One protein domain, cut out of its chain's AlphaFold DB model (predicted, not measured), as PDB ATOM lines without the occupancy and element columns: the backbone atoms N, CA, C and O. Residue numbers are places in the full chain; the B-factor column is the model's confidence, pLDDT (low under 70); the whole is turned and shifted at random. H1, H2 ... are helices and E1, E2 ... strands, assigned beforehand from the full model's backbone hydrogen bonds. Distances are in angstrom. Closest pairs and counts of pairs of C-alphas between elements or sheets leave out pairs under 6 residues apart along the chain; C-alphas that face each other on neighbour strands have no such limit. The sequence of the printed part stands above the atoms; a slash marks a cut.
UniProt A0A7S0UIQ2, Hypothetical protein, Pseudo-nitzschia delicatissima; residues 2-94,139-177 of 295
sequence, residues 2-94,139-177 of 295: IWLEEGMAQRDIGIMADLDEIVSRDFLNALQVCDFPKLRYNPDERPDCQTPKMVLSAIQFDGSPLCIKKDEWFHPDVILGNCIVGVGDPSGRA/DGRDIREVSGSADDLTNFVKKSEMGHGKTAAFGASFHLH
ATOM      1  N   ILE A   2     197.855 318.801 290.293       78.06
ATOM      2  CA  ILE A   2     197.898 319.855 289.248       78.06
ATOM      3  C   ILE A   2     198.860 321.007 289.596       78.06
ATOM      4  O   ILE A   2     199.779 321.283 288.849       78.06
ATOM      5  N   TRP A   3     198.739 321.600 290.785       78.12
ATOM      6  CA  TRP A   3     199.618 322.682 291.256       78.12
ATOM      7  C   TRP A   3     201.124 322.370 291.144       78.12
ATOM      8  O   TRP A   3     201.901 323.234 290.766       78.12
ATOM      9  N   LEU A   4     201.536 321.130 291.439       81.69
ATOM     10  CA  LEU A   4     202.935 320.696 291.331       81.69
ATOM     11  C   LEU A   4     203.379 320.574 289.872       81.69
ATOM     12  O   LEU A   4     204.509 320.914 289.539       81.69
ATOM     13  N   GLU A   5     202.493 320.061 289.020       87.56
ATOM     14  CA  GLU A   5     202.731 319.895 287.583       87.56
ATOM     15  C   GLU A   5     202.858 321.259 286.887       87.56
ATOM     16  O   GLU A   5     203.701 321.419 286.011       87.56
ATOM     17  N   GLU A   6     202.118 322.261 287.367       88.38
ATOM     18  CA  GLU A   6     202.206 323.666 286.942       88.38
ATOM     19  C   GLU A   6     203.389 324.430 287.578       88.38
ATOM     20  O   GLU A   6     203.539 325.636 287.390       88.38
ATOM     21  N   GLY A   7     204.260 323.739 288.325       89.81
ATOM     22  CA  GLY A   7     205.524 324.285 288.823       89.81
ATOM     23  C   GLY A   7     205.484 324.911 290.218       89.81
ATOM     24  O   GLY A   7     206.487 325.498 290.627       89.81
ATOM     25  N   MET A   8     204.387 324.765 290.969       88.75
ATOM     26  CA  MET A   8     204.305 325.265 292.343       88.75
ATOM     27  C   MET A   8     205.315 324.558 293.260       88.75
ATOM     28  O   MET A   8     205.351 323.329 293.364       88.75
ATOM     29  N   ALA A   9     206.097 325.347 293.987       89.19
ATOM     30  CA  ALA A   9     207.102 324.925 294.949       89.19
ATOM     31  C   ALA A   9     206.733 325.330 296.386       89.19
ATOM     32  O   ALA A   9     205.921 326.215 296.640       89.19
ATOM     33  N   GLN A  10     207.378 324.695 297.370       85.69
ATOM     34  CA  GLN A  10     207.132 324.954 298.799       85.69
ATOM     35  C   GLN A  10     207.397 326.408 299.226       85.69
ATOM     36  O   GLN A  10     206.834 326.867 300.213       85.69
ATOM     37  N   ARG A  11     208.259 327.113 298.488       87.56
ATOM     38  CA  ARG A  11     208.614 328.517 298.727       87.56
ATOM     39  C   ARG A  11     207.647 329.522 298.106       87.56
ATOM     40  O   ARG A  11     207.819 330.714 298.329       87.56
ATOM     41  N   ASP A  12     206.706 329.054 297.295       89.81
ATOM     42  CA  ASP A  12     205.775 329.936 296.607       89.81
ATOM     43  C   ASP A  12     204.652 330.369 297.552       89.81
ATOM     44  O   ASP A  12     204.511 329.867 298.668       89.81
ATOM     45  N   ILE A  13     203.834 331.305 297.085       87.94
ATOM     46  CA  ILE A  13     202.652 331.793 297.785       87.94
ATOM     47  C   ILE A  13     201.437 331.382 296.956       87.94
ATOM     48  O   ILE A  13     201.387 331.622 295.752       87.94
ATOM     49  N   GLY A  14     200.465 330.747 297.600       86.88
ATOM     50  CA  GLY A  14     199.163 330.481 297.010       86.88
ATOM     51  C   GLY A  14     198.201 331.632 297.261       86.88
ATOM     52  O   GLY A  14     198.198 332.235 298.333       86.88
ATOM     53  N   ILE A  15     197.358 331.903 296.273       87.44
ATOM     54  CA  ILE A  15     196.194 332.772 296.416       87.44
ATOM     55  C   ILE A  15     194.978 331.870 296.293       87.44
ATOM     56  O   ILE A  15     194.816 331.185 295.283       87.44
ATOM     57  N   MET A  16     194.154 331.851 297.332       81.75
ATOM     58  CA  MET A  16     192.947 331.043 297.389       81.75
ATOM     59  C   MET A  16     191.753 331.979 297.366       81.75
ATOM     60  O   MET A  16     191.590 332.802 298.261       81.75
ATOM     61  N   ALA A  17     190.961 331.870 296.311       79.75
ATOM     62  CA  ALA A  17     189.871 332.779 296.014       79.75
ATOM     63  C   ALA A  17     188.726 332.014 295.359       79.75
ATOM     64  O   ALA A  17     188.970 331.082 294.581       79.75
ATOM     65  N   ASP A  18     187.508 332.465 295.607       76.56
ATOM     66  CA  ASP A  18     186.383 332.166 294.732       76.56
ATOM     67  C   ASP A  18     186.470 332.972 293.437       76.56
ATOM     68  O   ASP A  18     187.238 333.924 293.312       76.56
ATOM     69  N   LEU A  19     185.693 332.575 292.426       77.19
ATOM     70  CA  LEU A  19     185.703 333.258 291.127       77.19
ATOM     71  C   LEU A  19     185.232 334.717 291.217       77.19
ATOM     72  O   LEU A  19     185.552 335.518 290.339       77.19
ATOM     73  N   ASP A  20     184.460 335.048 292.245       81.06
ATOM     74  CA  ASP A  20     183.987 336.387 292.570       81.06
ATOM     75  C   ASP A  20     184.890 337.130 293.569       81.06
ATOM     76  O   ASP A  20     184.659 338.310 293.818       81.06
ATOM     77  N   GLU A  21     185.965 336.522 294.070       86.50
ATOM     78  CA  GLU A  21     186.905 337.132 295.012       86.50
ATOM     79  C   GLU A  21     188.227 337.492 294.325       86.50
ATOM     80  O   GLU A  21     188.834 336.705 293.601       86.50
ATOM     81  N   ILE A  22     188.700 338.720 294.530       88.69
ATOM     82  CA  ILE A  22     189.790 339.292 293.740       88.69
ATOM     83  C   ILE A  22     190.779 340.013 294.652       88.69
ATOM     84  O   ILE A  22     190.440 340.998 295.308       88.69
ATOM     85  N   VAL A  23     192.042 339.577 294.636       88.56
ATOM     86  CA  VAL A  23     193.141 340.316 295.274       88.56
ATOM     87  C   VAL A  23     193.382 341.608 294.495       88.56
ATOM     88  O   VAL A  23     193.446 341.616 293.263       88.56
ATOM     89  N   SER A  24     193.554 342.723 295.200       86.31
ATOM     90  CA  SER A  24     193.853 343.996 294.557       86.31
ATOM     91  C   SER A  24     195.212 343.948 293.853       86.31
ATOM     92  O   SER A  24     196.187 343.382 294.348       86.31
ATOM     93  N   ARG A  25     195.300 344.599 292.688       85.25
ATOM     94  CA  ARG A  25     196.546 344.691 291.912       85.25
ATOM     95  C   ARG A  25     197.700 345.247 292.745       85.25
ATOM     96  O   ARG A  25     198.816 344.753 292.645       85.25
ATOM     97  N   ASP A  26     197.442 346.287 293.532       81.75
ATOM     98  CA  ASP A  26     198.488 346.947 294.313       81.75
ATOM     99  C   ASP A  26     199.025 346.005 295.400       81.75
ATOM    100  O   ASP A  26     200.232 345.968 295.631       81.75
ATOM    101  N   PHE A  27     198.160 345.166 295.981       85.12
ATOM    102  CA  PHE A  27     198.574 344.124 296.915       85.12
ATOM    103  C   PHE A  27     199.346 342.990 296.225       85.12
ATOM    104  O   PHE A  27     200.388 342.577 296.724       85.12
ATOM    105  N   LEU A  28     198.920 342.537 295.038       87.88
ATOM    106  CA  LEU A  28     199.685 341.567 294.237       87.88
ATOM    107  C   LEU A  28     201.082 342.087 293.881       87.88
ATOM    108  O   LEU A  28     202.063 341.358 293.996       87.88
ATOM    109  N   ASN A  29     201.186 343.354 293.481       87.75
ATOM    110  CA  ASN A  29     202.472 343.990 293.208       87.75
ATOM    111  C   ASN A  29     203.325 344.081 294.475       87.75
ATOM    112  O   ASN A  29     204.531 343.847 294.416       87.75
ATOM    113  N   ALA A  30     202.710 344.387 295.623       86.69
ATOM    114  CA  ALA A  30     203.410 344.360 296.896       86.69
ATOM    115  C   ALA A  30     203.974 342.960 297.165       86.69
ATOM    116  O   ALA A  30     205.165 342.860 297.423       86.69
ATOM    117  N   LEU A  31     203.184 341.889 297.014       86.44
ATOM    118  CA  LEU A  31     203.652 340.504 297.188       86.44
ATOM    119  C   LEU A  31     204.838 340.133 296.281       86.44
ATOM    120  O   LEU A  31     205.620 339.258 296.636       86.44
ATOM    121  N   GLN A  32     204.978 340.777 295.118       86.81
ATOM    122  CA  GLN A  32     206.074 340.516 294.178       86.81
ATOM    123  C   GLN A  32     207.361 341.284 294.495       86.81
ATOM    124  O   GLN A  32     208.446 340.826 294.143       86.81
ATOM    125  N   VAL A  33     207.252 342.471 295.092       88.50
ATOM    126  CA  VAL A  33     208.381 343.405 295.256       88.50
ATOM    127  C   VAL A  33     208.823 343.511 296.710       88.50
ATOM    128  O   VAL A  33     210.014 343.624 296.999       88.50
ATOM    129  N   CYS A  34     207.861 343.513 297.623       85.81
ATOM    130  CA  CYS A  34     208.099 343.633 299.044       85.81
ATOM    131  C   CYS A  34     208.350 342.261 299.653       85.81
ATOM    132  O   CYS A  34     207.786 341.244 299.255       85.81
ATOM    133  N   ASP A  35     209.168 342.265 300.690       83.81
ATOM    134  CA  ASP A  35     209.404 341.085 301.489       83.81
ATOM    135  C   ASP A  35     208.343 340.983 302.588       83.81
ATOM    136  O   ASP A  35     208.182 341.906 303.391       83.81
ATOM    137  N   PHE A  36     207.624 339.863 302.622       81.56
ATOM    138  CA  PHE A  36     206.651 339.539 303.660       81.56
ATOM    139  C   PHE A  36     207.229 338.414 304.522       81.56
ATOM    140  O   PHE A  36     207.052 337.245 304.178       81.56
ATOM    141  N   PRO A  37     207.886 338.715 305.662       79.50
ATOM    142  CA  PRO A  37     208.576 337.710 306.474       79.50
ATOM    143  C   PRO A  37     207.716 336.502 306.853       79.50
ATOM    144  O   PRO A  37     208.218 335.387 306.932       79.50
ATOM    145  N   LYS A  38     206.410 336.712 307.050       73.31
ATOM    146  CA  LYS A  38     205.437 335.667 307.402       73.31
ATOM    147  C   LYS A  38     205.057 334.754 306.237       73.31
ATOM    148  O   LYS A  38     204.568 333.659 306.474       73.31
ATOM    149  N   LEU A  39     205.298 335.193 305.002       79.69
ATOM    150  CA  LEU A  39     205.101 334.398 303.794       79.69
ATOM    151  C   LEU A  39     206.389 333.680 303.349       79.69
ATOM    152  O   LEU A  39     206.408 333.025 302.310       79.69
ATOM    153  N   ARG A  40     207.478 333.783 304.127       79.50
ATOM    154  CA  ARG A  40     208.739 333.107 303.815       79.50
ATOM    155  C   ARG A  40     208.691 331.645 304.233       79.50
ATOM    156  O   ARG A  40     208.419 331.306 305.383       79.50
ATOM    157  N   TYR A  41     209.088 330.782 303.311       80.81
ATOM    158  CA  TYR A  41     209.415 329.404 303.632       80.81
ATOM    159  C   TYR A  41     210.817 329.320 304.257       80.81
ATOM    160  O   TYR A  41     211.802 329.676 303.612       80.81
ATOM    161  N   ASN A  42     210.906 328.821 305.493       77.19
ATOM    162  CA  ASN A  42     212.166 328.499 306.161       77.19
ATOM    163  C   ASN A  42     212.243 326.983 306.448       77.19
ATOM    164  O   ASN A  42     211.507 326.507 307.318       77.19
ATOM    165  N   PRO A  43     213.106 326.215 305.754       71.69
ATOM    166  CA  PRO A  43     213.227 324.775 305.981       71.69
ATOM    167  C   PRO A  43     213.754 324.433 307.384       71.69
ATOM    168  O   PRO A  43     213.364 323.400 307.926       71.69
ATOM    169  N   ASP A  44     214.569 325.304 307.987       73.81
ATOM    170  CA  ASP A  44     215.216 325.062 309.284       73.81
ATOM    171  C   ASP A  44     214.254 325.271 310.463       73.81
ATOM    172  O   ASP A  44     214.396 324.654 311.517       73.81
ATOM    173  N   GLU A  45     213.234 326.113 310.285       67.25
ATOM    174  CA  GLU A  45     212.254 326.425 311.332       67.25
ATOM    175  C   GLU A  45     210.938 325.658 311.189       67.25
ATOM    176  O   GLU A  45     210.080 325.795 312.065       67.25
ATOM    177  N   ARG A  46     210.797 324.846 310.125       61.62
ATOM    178  CA  ARG A  46     209.562 324.192 309.660       61.62
ATOM    179  C   ARG A  46     208.351 325.135 309.781       61.62
ATOM    180  O   ARG A  46     207.759 325.211 310.861       61.62
ATOM    181  N   PRO A  47     207.921 325.806 308.695       62.62
ATOM    182  CA  PRO A  47     206.810 326.745 308.776       62.62
ATOM    183  C   PRO A  47     205.572 325.978 309.235       62.62
ATOM    184  O   PRO A  47     205.233 324.944 308.642       62.62
ATOM    185  N   ASP A  48     204.948 326.427 310.324       70.00
ATOM    186  CA  ASP A  48     203.725 325.788 310.776       70.00
ATOM    187  C   ASP A  48     202.629 326.030 309.734       70.00
ATOM    188  O   ASP A  48     202.507 327.100 309.145       70.00
ATOM    189  N   CYS A  49     201.853 324.982 309.458       73.94
ATOM    190  CA  CYS A  49     200.598 325.126 308.728       73.94
ATOM    191  C   CYS A  49     199.434 325.292 309.704       73.94
ATOM    192  O   CYS A  49     198.311 324.898 309.401       73.94
ATOM    193  N   GLN A  50     199.719 325.807 310.899       71.25
ATOM    194  CA  GLN A  50     198.714 326.068 311.914       71.25
ATOM    195  C   GLN A  50     198.004 327.380 311.584       71.25
ATOM    196  O   GLN A  50     196.781 327.404 311.517       71.25
ATOM    197  N   THR A  51     198.774 328.418 311.255       72.19
ATOM    198  CA  THR A  51     198.269 329.721 310.794       72.19
ATOM    199  C   THR A  51     198.902 330.102 309.449       72.19
ATOM    200  O   THR A  51     199.663 331.065 309.373       72.19
ATOM    201  N   PRO A  52     198.665 329.328 308.367       71.50
ATOM    202  CA  PRO A  52     199.418 329.488 307.127       71.50
ATOM    203  C   PRO A  52     198.886 330.596 306.225       71.50
ATOM    204  O   PRO A  52     199.475 330.824 305.166       71.50
ATOM    205  N   LYS A  53     197.750 331.208 306.585       78.06
ATOM    206  CA  LYS A  53     197.032 332.145 305.728       78.06
ATOM    207  C   LYS A  53     196.936 333.541 306.331       78.06
ATOM    208  O   LYS A  53     196.647 333.716 307.509       78.06
ATOM    209  N   MET A  54     197.143 334.533 305.480       80.25
ATOM    210  CA  MET A  54     196.796 335.922 305.710       80.25
ATOM    211  C   MET A  54     195.419 336.174 305.103       80.25
ATOM    212  O   MET A  54     195.234 336.024 303.894       80.25
ATOM    213  N   VAL A  55     194.479 336.569 305.957       78.56
ATOM    214  CA  VAL A  55     193.120 336.932 305.562       78.56
ATOM    215  C   VAL A  55     193.107 338.354 305.011       78.56
ATOM    216  O   VAL A  55     193.585 339.289 305.666       78.56
ATOM    217  N   LEU A  56     192.551 338.527 303.814       79.81
ATOM    218  CA  LEU A  56     192.340 339.842 303.218       79.81
ATOM    219  C   LEU A  56     190.897 340.283 303.457       79.81
ATOM    220  O   LEU A  56     189.970 339.491 303.335       79.81
ATOM    221  N   SER A  57     190.712 341.554 303.804       78.81
ATOM    222  CA  SER A  57     189.390 342.169 303.871       78.81
ATOM    223  C   SER A  57     189.005 342.686 302.484       78.81
ATOM    224  O   SER A  57     189.784 343.371 301.796       78.81
ATOM    225  N   ALA A  58     187.810 342.296 302.059       81.06
ATOM    226  CA  ALA A  58     187.216 342.609 300.780       81.06
ATOM    227  C   ALA A  58     186.050 343.572 300.931       81.06
ATOM    228  O   ALA A  58     185.105 343.345 301.692       81.06
ATOM    229  N   ILE A  59     186.079 344.607 300.090       82.12
ATOM    230  CA  ILE A  59     184.886 345.397 299.802       82.12
ATOM    231  C   ILE A  59     183.971 344.535 298.933       82.12
ATOM    232  O   ILE A  59     184.380 344.077 297.861       82.12
ATOM    233  N   GLN A  60     182.737 344.338 299.387       85.06
ATOM    234  CA  GLN A  60     181.735 343.565 298.666       85.06
ATOM    235  C   GLN A  60     180.878 344.478 297.791       85.06
ATOM    236  O   GLN A  60     180.287 345.446 298.275       85.06
ATOM    237  N   PHE A  61     180.785 344.138 296.512       88.69
ATOM    238  CA  PHE A  61     179.907 344.776 295.543       88.69
ATOM    239  C   PHE A  61     178.867 343.762 295.071       88.69
ATOM    240  O   PHE A  61     179.252 342.660 294.698       88.69
ATOM    241  N   ASP A  62     177.587 344.123 295.033       89.31
ATOM    242  CA  ASP A  62     176.512 343.215 294.615       89.31
ATOM    243  C   ASP A  62     175.879 343.674 293.297       89.31
ATOM    244  O   ASP A  62     175.234 344.720 293.211       89.31
ATOM    245  N   GLY A  63     176.133 342.929 292.225       91.94
ATOM    246  CA  GLY A  63     175.652 343.187 290.869       91.94
ATOM    247  C   GLY A  63     176.270 344.408 290.175       91.94
ATOM    248  O   GLY A  63     176.549 344.338 288.975       91.94
ATOM    249  N   SER A  64     176.511 345.516 290.882       92.44
ATOM    250  CA  SER A  64     176.949 346.805 290.331       92.44
ATOM    251  C   SER A  64     178.004 347.501 291.206       92.44
ATOM    252  O   SER A  64     177.979 347.357 292.427       92.44
ATOM    253  N   PRO A  65     178.894 348.343 290.627       90.19
ATOM    254  CA  PRO A  65     179.892 349.091 291.399       90.19
ATOM    255  C   PRO A  65     179.297 350.102 292.387       90.19
ATOM    256  O   PRO A  65     180.010 350.599 293.255       90.19
ATOM    257  N   LEU A  66     178.016 350.445 292.216       87.44
ATOM    258  CA  LEU A  66     177.282 351.360 293.097       87.44
ATOM    259  C   LEU A  66     176.613 350.648 294.278       87.44
ATOM    260  O   LEU A  66     176.145 351.308 295.194       87.44
ATOM    261  N   CYS A  67     176.580 349.319 294.266       86.50
ATOM    262  CA  CYS A  67     175.881 348.516 295.256       86.50
ATOM    263  C   CYS A  67     176.896 347.882 296.195       86.50
ATOM    264  O   CYS A  67     177.389 346.793 295.924       86.50
ATOM    265  N   ILE A  68     177.249 348.597 297.260       83.00
ATOM    266  CA  ILE A  68     178.317 348.211 298.187       83.00
ATOM    267  C   ILE A  68     177.692 347.750 299.500       83.00
ATOM    268  O   ILE A  68     176.857 348.464 300.060       83.00
ATOM    269  N   LYS A  69     178.101 346.580 300.002       78.81
ATOM    270  CA  LYS A  69     177.699 346.144 301.345       78.81
ATOM    271  C   LYS A  69     178.496 346.913 302.392       78.81
ATOM    272  O   LYS A  69     179.690 347.158 302.230       78.81
ATOM    273  N   LYS A  70     177.826 347.252 303.490       71.81
ATOM    274  CA  LYS A  70     178.460 347.859 304.666       71.81
ATOM    275  C   LYS A  70     179.481 346.925 305.323       71.81
ATOM    276  O   LYS A  70     180.494 347.394 305.840       71.81
ATOM    277  N   ASP A  71     179.197 345.629 305.300       69.31
ATOM    278  CA  ASP A  71     180.050 344.624 305.915       69.31
ATOM    279  C   ASP A  71     181.151 344.168 304.964       69.31
ATOM    280  O   ASP A  71     180.969 344.018 303.753       69.31
ATOM    281  N   GLU A  72     182.315 343.924 305.546       70.00
ATOM    282  CA  GLU A  72     183.460 343.376 304.839       70.00
ATOM    283  C   GLU A  72     183.364 341.856 304.801       70.00
ATOM    284  O   GLU A  72     182.866 341.224 305.735       70.00
ATOM    285  N   TRP A  73     183.874 341.278 303.722       73.12
ATOM    286  CA  TRP A  73     184.099 339.841 303.624       73.12
ATOM    287  C   TRP A  73     185.586 339.547 303.766       73.12
ATOM    288  O   TRP A  73     186.416 340.416 303.515       73.12
ATOM    289  N   PHE A  74     185.939 338.331 304.159       75.56
ATOM    290  CA  PHE A  74     187.306 337.980 304.541       75.56
ATOM    291  C   PHE A  74     187.964 336.995 303.576       75.56
ATOM    292  O   PHE A  74     188.507 335.981 303.994       75.56
ATOM    293  N   HIS A  75     187.902 337.304 302.284       78.25
ATOM    294  CA  HIS A  75     188.529 336.536 301.213       78.25
ATOM    295  C   HIS A  75     188.759 337.440 299.990       78.25
ATOM    296  O   HIS A  75     188.050 338.436 299.833       78.25
ATOM    297  N   PRO A  76     189.712 337.131 299.095       79.44
ATOM    298  CA  PRO A  76     190.529 335.925 299.023       79.44
ATOM    299  C   PRO A  76     191.660 335.884 300.053       79.44
ATOM    300  O   PRO A  76     192.068 336.907 300.593       79.44
ATOM    301  N   ASP A  77     192.194 334.689 300.289       83.00
ATOM    302  CA  ASP A  77     193.267 334.430 301.248       83.00
ATOM    303  C   ASP A  77     194.625 334.271 300.560       83.00
ATOM    304  O   ASP A  77     194.745 333.687 299.478       83.00
ATOM    305  N   VAL A  78     195.683 334.713 301.240       85.56
ATOM    306  CA  VAL A  78     197.069 334.455 300.835       85.56
ATOM    307  C   VAL A  78     197.664 333.399 301.745       85.56
ATOM    308  O   VAL A  78     197.703 333.589 302.953       85.56
ATOM    309  N   ILE A  79     198.148 332.295 301.187       84.31
ATOM    310  CA  ILE A  79     198.588 331.124 301.947       84.31
ATOM    311  C   ILE A  79     199.993 330.685 301.542       84.31
ATOM    312  O   ILE A  79     200.391 330.757 300.381       84.31
ATOM    313  N   LEU A  80     200.757 330.192 302.510       84.56
ATOM    314  CA  LEU A  80     202.074 329.619 302.269       84.56
ATOM    315  C   LEU A  80     202.022 328.388 301.346       84.56
ATOM    316  O   LEU A  80     201.270 327.437 301.580       84.56
ATOM    317  N   GLY A  81     202.885 328.350 300.330       84.44
ATOM    318  CA  GLY A  81     202.913 327.275 299.343       84.44
ATOM    319  C   GLY A  81     203.241 325.907 299.935       84.44
ATOM    320  O   GLY A  81     202.634 324.912 299.544       84.44
ATOM    321  N   ASN A  82     204.100 325.818 300.954       81.56
ATOM    322  CA  ASN A  82     204.383 324.559 301.662       81.56
ATOM    323  C   ASN A  82     203.170 323.976 302.416       81.56
ATOM    324  O   ASN A  82     203.219 322.812 302.828       81.56
ATOM    325  N   CYS A  83     202.102 324.757 302.589       80.25
ATOM    326  CA  CYS A  83     200.828 324.308 303.145       80.25
ATOM    327  C   CYS A  83     199.812 323.887 302.070       80.25
ATOM    328  O   CYS A  83     198.830 323.235 302.419       80.25
ATOM    329  N   ILE A  84     200.090 324.153 300.783       80.62
ATOM    330  CA  ILE A  84     199.311 323.690 299.616       80.62
ATOM    331  C   ILE A  84     199.987 322.513 298.898       80.62
ATOM    332  O   ILE A  84     199.347 321.514 298.585       80.62
ATOM    333  N   VAL A  85     201.291 322.608 298.635       76.62
ATOM    334  CA  VAL A  85     202.087 321.659 297.827       76.62
ATOM    335  C   VAL A  85     202.007 320.224 298.367       76.62
ATOM    336  O   VAL A  85     202.106 319.270 297.599       76.62
ATOM    337  N   GLY A  86     201.778 320.062 299.674       66.62
ATOM    338  CA  GLY A  86     201.600 318.760 300.319       66.62
ATOM    339  C   GLY A  86     200.159 318.252 300.392       66.62
ATOM    340  O   GLY A  86     199.971 317.122 300.823       66.62
ATOM    341  N   VAL A  87     199.137 319.038 300.028       71.50
ATOM    342  CA  VAL A  87     197.718 318.676 300.233       71.50
ATOM    343  C   VAL A  87     197.401 317.313 299.614       71.50
ATOM    344  O   VAL A  87     197.572 317.094 298.414       71.50
ATOM    345  N   GLY A  88     196.923 316.395 300.461       60.50
ATOM    346  CA  GLY A  88     196.637 315.004 300.101       60.50
ATOM    347  C   GLY A  88     197.786 314.016 300.339       60.50
ATOM    348  O   GLY A  88     197.574 312.820 300.156       60.50
ATOM    349  N   ASP A  89     198.963 314.473 300.770       65.62
ATOM    350  CA  ASP A  89     200.048 313.623 301.267       65.62
ATOM    351  C   ASP A  89     200.007 313.549 302.808       65.62
ATOM    352  O   ASP A  89     200.294 314.542 303.484       65.62
ATOM    353  N   PRO A  90     199.641 312.395 303.398       63.97
ATOM    354  CA  PRO A  90     199.609 312.235 304.849       63.97
ATOM    355  C   PRO A  90     201.008 312.047 305.461       63.97
ATOM    356  O   PRO A  90     201.132 311.969 306.686       63.97
ATOM    357  N   SER A  91     202.070 311.933 304.654       66.31
ATOM    358  CA  SER A  91     203.407 311.645 305.164       66.31
ATOM    359  C   SER A  91     203.918 312.776 306.073       66.31
ATOM    360  O   SER A  91     204.026 313.945 305.706       66.31
ATOM    361  N   GLY A  92     204.189 312.435 307.337       63.69
ATOM    362  CA  GLY A  92     204.759 313.369 308.312       63.69
ATOM    363  C   GLY A  92     203.819 314.479 308.801       63.69
ATOM    364  O   GLY A  92     204.319 315.480 309.327       63.69
ATOM    365  N   ARG A  93     202.491 314.329 308.658       71.25
ATOM    366  CA  ARG A  93     201.481 315.284 309.149       71.25
ATOM    367  C   ARG A  93     200.277 314.584 309.779       71.25
ATOM    368  O   ARG A  93     199.938 313.462 309.417       71.25
ATOM    369  N   ALA A  94     199.627 315.246 310.730       71.88
ATOM    370  CA  ALA A  94     198.385 314.761 311.310       71.88
ATOM    371  C   ALA A  94     197.265 314.775 310.257       71.88
ATOM    372  O   ALA A  94     197.130 315.728 309.490       71.88
ATOM    373  N   ASP A 139     192.859 321.398 303.325       73.31
ATOM    374  CA  ASP A 139     192.143 321.189 302.069       73.31
ATOM    375  C   ASP A 139     191.319 322.430 301.685       73.31
ATOM    376  O   ASP A 139     191.262 323.414 302.422       73.31
ATOM    377  N   GLY A 140     190.681 322.399 300.512       72.69
ATOM    378  CA  GLY A 140     189.901 323.538 300.019       72.69
ATOM    379  C   GLY A 140     188.741 323.964 300.929       72.69
ATOM    380  O   GLY A 140     188.358 325.127 300.891       72.69
ATOM    381  N   ARG A 141     188.197 323.060 301.757       74.12
ATOM    382  CA  ARG A 141     187.135 323.383 302.726       74.12
ATOM    383  C   ARG A 141     187.728 324.077 303.940       74.12
ATOM    384  O   ARG A 141     187.256 325.134 304.337       74.12
ATOM    385  N   ASP A 142     188.822 323.521 304.461       73.75
ATOM    386  CA  ASP A 142     189.523 324.086 305.613       73.75
ATOM    387  C   ASP A 142     189.954 325.537 305.345       73.75
ATOM    388  O   ASP A 142     189.836 326.390 306.217       73.75
ATOM    389  N   ILE A 143     190.408 325.823 304.120       72.69
ATOM    390  CA  ILE A 143     190.815 327.168 303.680       72.69
ATOM    391  C   ILE A 143     189.672 328.175 303.795       72.69
ATOM    392  O   ILE A 143     189.904 329.282 304.276       72.69
ATOM    393  N   ARG A 144     188.454 327.785 303.417       69.75
ATOM    394  CA  ARG A 144     187.275 328.661 303.427       69.75
ATOM    395  C   ARG A 144     186.759 328.963 304.828       69.75
ATOM    396  O   ARG A 144     186.198 330.021 305.057       69.75
ATOM    397  N   GLU A 145     186.927 328.037 305.762       66.56
ATOM    398  CA  GLU A 145     186.197 328.096 307.033       66.56
ATOM    399  C   GLU A 145     187.068 328.459 308.224       66.56
ATOM    400  O   GLU A 145     186.620 329.119 309.160       66.56
ATOM    401  N   VAL A 146     188.323 328.021 308.211       64.31
ATOM    402  CA  VAL A 146     189.213 328.222 309.345       64.31
ATOM    403  C   VAL A 146     189.904 329.564 309.172       64.31
ATOM    404  O   VAL A 146     190.608 329.782 308.191       64.31
ATOM    405  N   SER A 147     189.727 330.476 310.127       61.06
ATOM    406  CA  SER A 147     190.464 331.744 310.165       61.06
ATOM    407  C   SER A 147     191.915 331.470 310.561       61.06
ATOM    408  O   SER A 147     192.166 330.817 311.568       61.06
ATOM    409  N   GLY A 148     192.880 331.925 309.760       57.66
ATOM    410  CA  GLY A 148     194.296 331.579 309.948       57.66
ATOM    411  C   GLY A 148     195.199 332.754 310.288       57.66
ATOM    412  O   GLY A 148     196.415 332.589 310.260       57.66
ATOM    413  N   SER A 149     194.639 333.924 310.600       57.94
ATOM    414  CA  SER A 149     195.452 335.094 310.897       57.94
ATOM    415  C   SER A 149     196.180 334.924 312.227       57.94
ATOM    416  O   SER A 149     195.562 334.923 313.293       57.94
ATOM    417  N   ALA A 150     197.508 334.834 312.170       52.72
ATOM    418  CA  ALA A 150     198.330 335.166 313.322       52.72
ATOM    419  C   ALA A 150     198.078 336.634 313.725       52.72
ATOM    420  O   ALA A 150     197.862 337.504 312.870       52.72
ATOM    421  N   ASP A 151     198.116 336.909 315.028       52.56
ATOM    422  CA  ASP A 151     198.067 338.277 315.549       52.56
ATOM    423  C   ASP A 151     199.170 339.138 314.873       52.56
ATOM    424  O   ASP A 151     200.238 338.635 314.507       52.56
ATOM    425  N   ASP A 152     198.884 340.425 314.648       50.56
ATOM    426  CA  ASP A 152     199.804 341.436 314.087       50.56
ATOM    427  C   ASP A 152     200.262 341.259 312.621       50.56
ATOM    428  O   ASP A 152     201.276 341.819 312.205       50.56
ATOM    429  N   LEU A 153     199.514 340.527 311.785       48.94
ATOM    430  CA  LEU A 153     199.812 340.440 310.343       48.94
ATOM    431  C   LEU A 153     199.640 341.770 309.590       48.94
ATOM    432  O   LEU A 153     200.178 341.928 308.492       48.94
ATOM    433  N   THR A 154     198.876 342.717 310.140       47.09
ATOM    434  CA  THR A 154     198.542 343.980 309.473       47.09
ATOM    435  C   THR A 154     198.458 345.108 310.500       47.09
ATOM    436  O   THR A 154     198.027 344.901 311.633       47.09
ATOM    437  N   ASN A 155     198.850 346.321 310.097       38.53
ATOM    438  CA  ASN A 155     198.746 347.523 310.936       38.53
ATOM    439  C   ASN A 155     197.304 348.055 311.047       38.53
ATOM    440  O   ASN A 155     197.063 349.053 311.723       38.53
ATOM    441  N   PHE A 156     196.346 347.417 310.371       47.22
ATOM    442  CA  PHE A 156     194.944 347.804 310.350       47.22
ATOM    443  C   PHE A 156     194.158 346.724 311.084       47.22
ATOM    444  O   PHE A 156     193.650 345.784 310.489       47.22
ATOM    445  N   VAL A 157     194.113 346.816 312.409       50.78
ATOM    446  CA  VAL A 157     193.369 345.872 313.247       50.78
ATOM    447  C   VAL A 157     192.010 346.485 313.564       50.78
ATOM    448  O   VAL A 157     191.892 347.309 314.470       50.78
ATOM    449  N   LYS A 158     190.959 346.094 312.836       50.03
ATOM    450  CA  LYS A 158     189.589 346.252 313.342       50.03
ATOM    451  C   LYS A 158     189.293 345.026 314.194       50.03
ATOM    452  O   LYS A 158     189.502 343.902 313.743       50.03
ATOM    453  N   LYS A 159     188.805 345.224 315.421       48.97
ATOM    454  CA  LYS A 159     188.243 344.108 316.189       48.97
ATOM    455  C   LYS A 159     187.089 343.531 315.373       48.97
ATOM    456  O   LYS A 159     186.108 344.231 315.137       48.97
ATOM    457  N   SER A 160     187.235 342.293 314.917       47.09
ATOM    458  CA  SER A 160     186.118 341.553 314.344       47.09
ATOM    459  C   SER A 160     185.102 341.309 315.456       47.09
ATOM    460  O   SER A 160     185.423 340.681 316.465       47.09
ATOM    461  N   GLU A 161     183.887 341.832 315.298       46.50
ATOM    462  CA  GLU A 161     182.759 341.493 316.176       46.50
ATOM    463  C   GLU A 161     182.162 340.115 315.820       46.50
ATOM    464  O   GLU A 161     181.370 339.576 316.585       46.50
ATOM    465  N   MET A 162     182.583 339.507 314.700       44.03
ATOM    466  CA  MET A 162     181.962 338.313 314.112       44.03
ATOM    467  C   MET A 162     182.882 337.083 314.054       44.03
ATOM    468  O   MET A 162     182.839 336.333 313.094       44.03
ATOM    469  N   GLY A 163     183.741 336.833 315.044       40.31
ATOM    470  CA  GLY A 163     184.413 335.523 315.191       40.31
ATOM    471  C   GLY A 163     185.409 335.102 314.089       40.31
ATOM    472  O   GLY A 163     186.045 334.063 314.219       40.31
ATOM    473  N   HIS A 164     185.615 335.906 313.043       46.00
ATOM    474  CA  HIS A 164     186.467 335.590 311.883       46.00
ATOM    475  C   HIS A 164     187.955 335.959 312.073       46.00
ATOM    476  O   HIS A 164     188.622 336.442 311.161       46.00
ATOM    477  N   GLY A 165     188.488 335.753 313.280       49.22
ATOM    478  CA  GLY A 165     189.875 336.085 313.629       49.22
ATOM    479  C   GLY A 165     190.078 337.517 314.139       49.22
ATOM    480  O   GLY A 165     189.174 338.351 314.147       49.22
ATOM    481  N   LYS A 166     191.286 337.793 314.643       49.19
ATOM    482  CA  LYS A 166     191.622 339.060 315.316       49.19
ATOM    483  C   LYS A 166     192.193 340.130 314.376       49.19
ATOM    484  O   LYS A 166     192.185 341.298 314.752       49.19
ATOM    485  N   THR A 167     192.684 339.754 313.191       56.91
ATOM    486  CA  THR A 167     193.425 340.636 312.266       56.91
ATOM    487  C   THR A 167     193.144 340.283 310.792       56.91
ATOM    488  O   THR A 167     193.113 339.109 310.421       56.91
ATOM    489  N   ALA A 168     192.947 341.296 309.940       64.06
ATOM    490  CA  ALA A 168     192.761 341.161 308.486       64.06
ATOM    491  C   ALA A 168     193.471 342.304 307.737       64.06
ATOM    492  O   ALA A 168     193.747 343.355 308.323       64.06
ATOM    493  N   ALA A 169     193.808 342.110 306.458       70.88
ATOM    494  CA  ALA A 169     194.443 343.143 305.631       70.88
ATOM    495  C   ALA A 169     193.385 343.956 304.878       70.88
ATOM    496  O   ALA A 169     192.797 343.479 303.910       70.88
ATOM    497  N   PHE A 170     193.139 345.184 305.329       69.25
ATOM    498  CA  PHE A 170     192.093 346.062 304.797       69.25
ATOM    499  C   PHE A 170     192.459 346.643 303.436       69.25
ATOM    500  O   PHE A 170     193.622 346.943 303.160       69.25
ATOM    501  N   GLY A 171     191.450 346.801 302.576       70.44
ATOM    502  CA  GLY A 171     191.614 347.399 301.251       70.44
ATOM    503  C   GLY A 171     192.479 346.589 300.286       70.44
ATOM    504  O   GLY A 171     192.876 347.104 299.241       70.44
ATOM    505  N   ALA A 172     192.781 345.338 300.633       79.38
ATOM    506  CA  ALA A 172     193.645 344.465 299.856       79.38
ATOM    507  C   ALA A 172     192.870 343.632 298.829       79.38
ATOM    508  O   ALA A 172     193.507 343.032 297.961       79.38
ATOM    509  N   SER A 173     191.533 343.608 298.889       86.06
ATOM    510  CA  SER A 173     190.710 342.756 298.032       86.06
ATOM    511  C   SER A 173     189.298 343.274 297.744       86.06
ATOM    512  O   SER A 173     188.837 344.253 298.335       86.06
ATOM    513  N   PHE A 174     188.629 342.605 296.802       87.94
ATOM    514  CA  PHE A 174     187.265 342.869 296.349       87.94
ATOM    515  C   PHE A 174     186.490 341.570 296.222       87.94
ATOM    516  O   PHE A 174     187.051 340.570 295.788       87.94
ATOM    517  N   HIS A 175     185.195 341.629 296.494       89.12
ATOM    518  CA  HIS A 175     184.267 340.543 296.226       89.12
ATOM    519  C   HIS A 175     183.157 341.078 295.305       89.12
ATOM    520  O   HIS A 175     182.447 342.017 295.663       89.12
ATOM    521  N   LEU A 176     183.041 340.533 294.094       91.62
ATOM    522  CA  LEU A 176     182.047 340.901 293.083       91.62
ATOM    523  C   LEU A 176     180.873 339.923 293.117       91.62
ATOM    524  O   LEU A 176     180.738 339.050 292.256       91.62
ATOM    525  N   HIS A 177     180.002 340.091 294.100       89.62
ATOM    526  CA  HIS A 177     178.856 339.221 294.264       89.62
ATOM    527  C   HIS A 177     177.813 339.461 293.166       89.62
ATOM    528  O   HIS A 177     177.622 340.578 292.685       89.62
TER     529      HIS A 177
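This is residues 2 to 94 and 139 to 177 of the 295 residues of the protein "Hypothetical protein" of Pseudo-nitzschia delicatissima (UniProt A0A7S0UIQ2). With little regular structure, the domain is one mixed sheet, E1 E4 E3 E5 E2, curled like part of a barrel amid long loops. The 132 printed residues, mixed in class, only 49 in named elements, hold H1 E1 E2 H2 E3 E4 H3 E5. The whole is compact, radius of gyration of the C-alphas 15.2 A, spanning 47 by 31 by 31 A.

H2, residues 25 to 33, is on the sheet, every O i to N i+4 pair within hydrogen-bond range. H3, 140 to 145, only grazes it. E3, 53 to 62, is parallel to E5, 169 to 177, N 61 and O 175 2.8 A apart. E3 and E4, 77 to 80, form a hairpin, N 54 and O 78 2.8 A apart.

H1, 2 to 5, begins at C-alpha (197.898, 319.855, 289.248). E1 is 13 to 16, E2 21 to 23. E5 ends at (178.856, 339.221, 294.264).

Across the cut, C-alphas 94 and 139 are 12.9 A apart. In the printed part 36 residues have pLDDT under 70, among them residues 144 to 168.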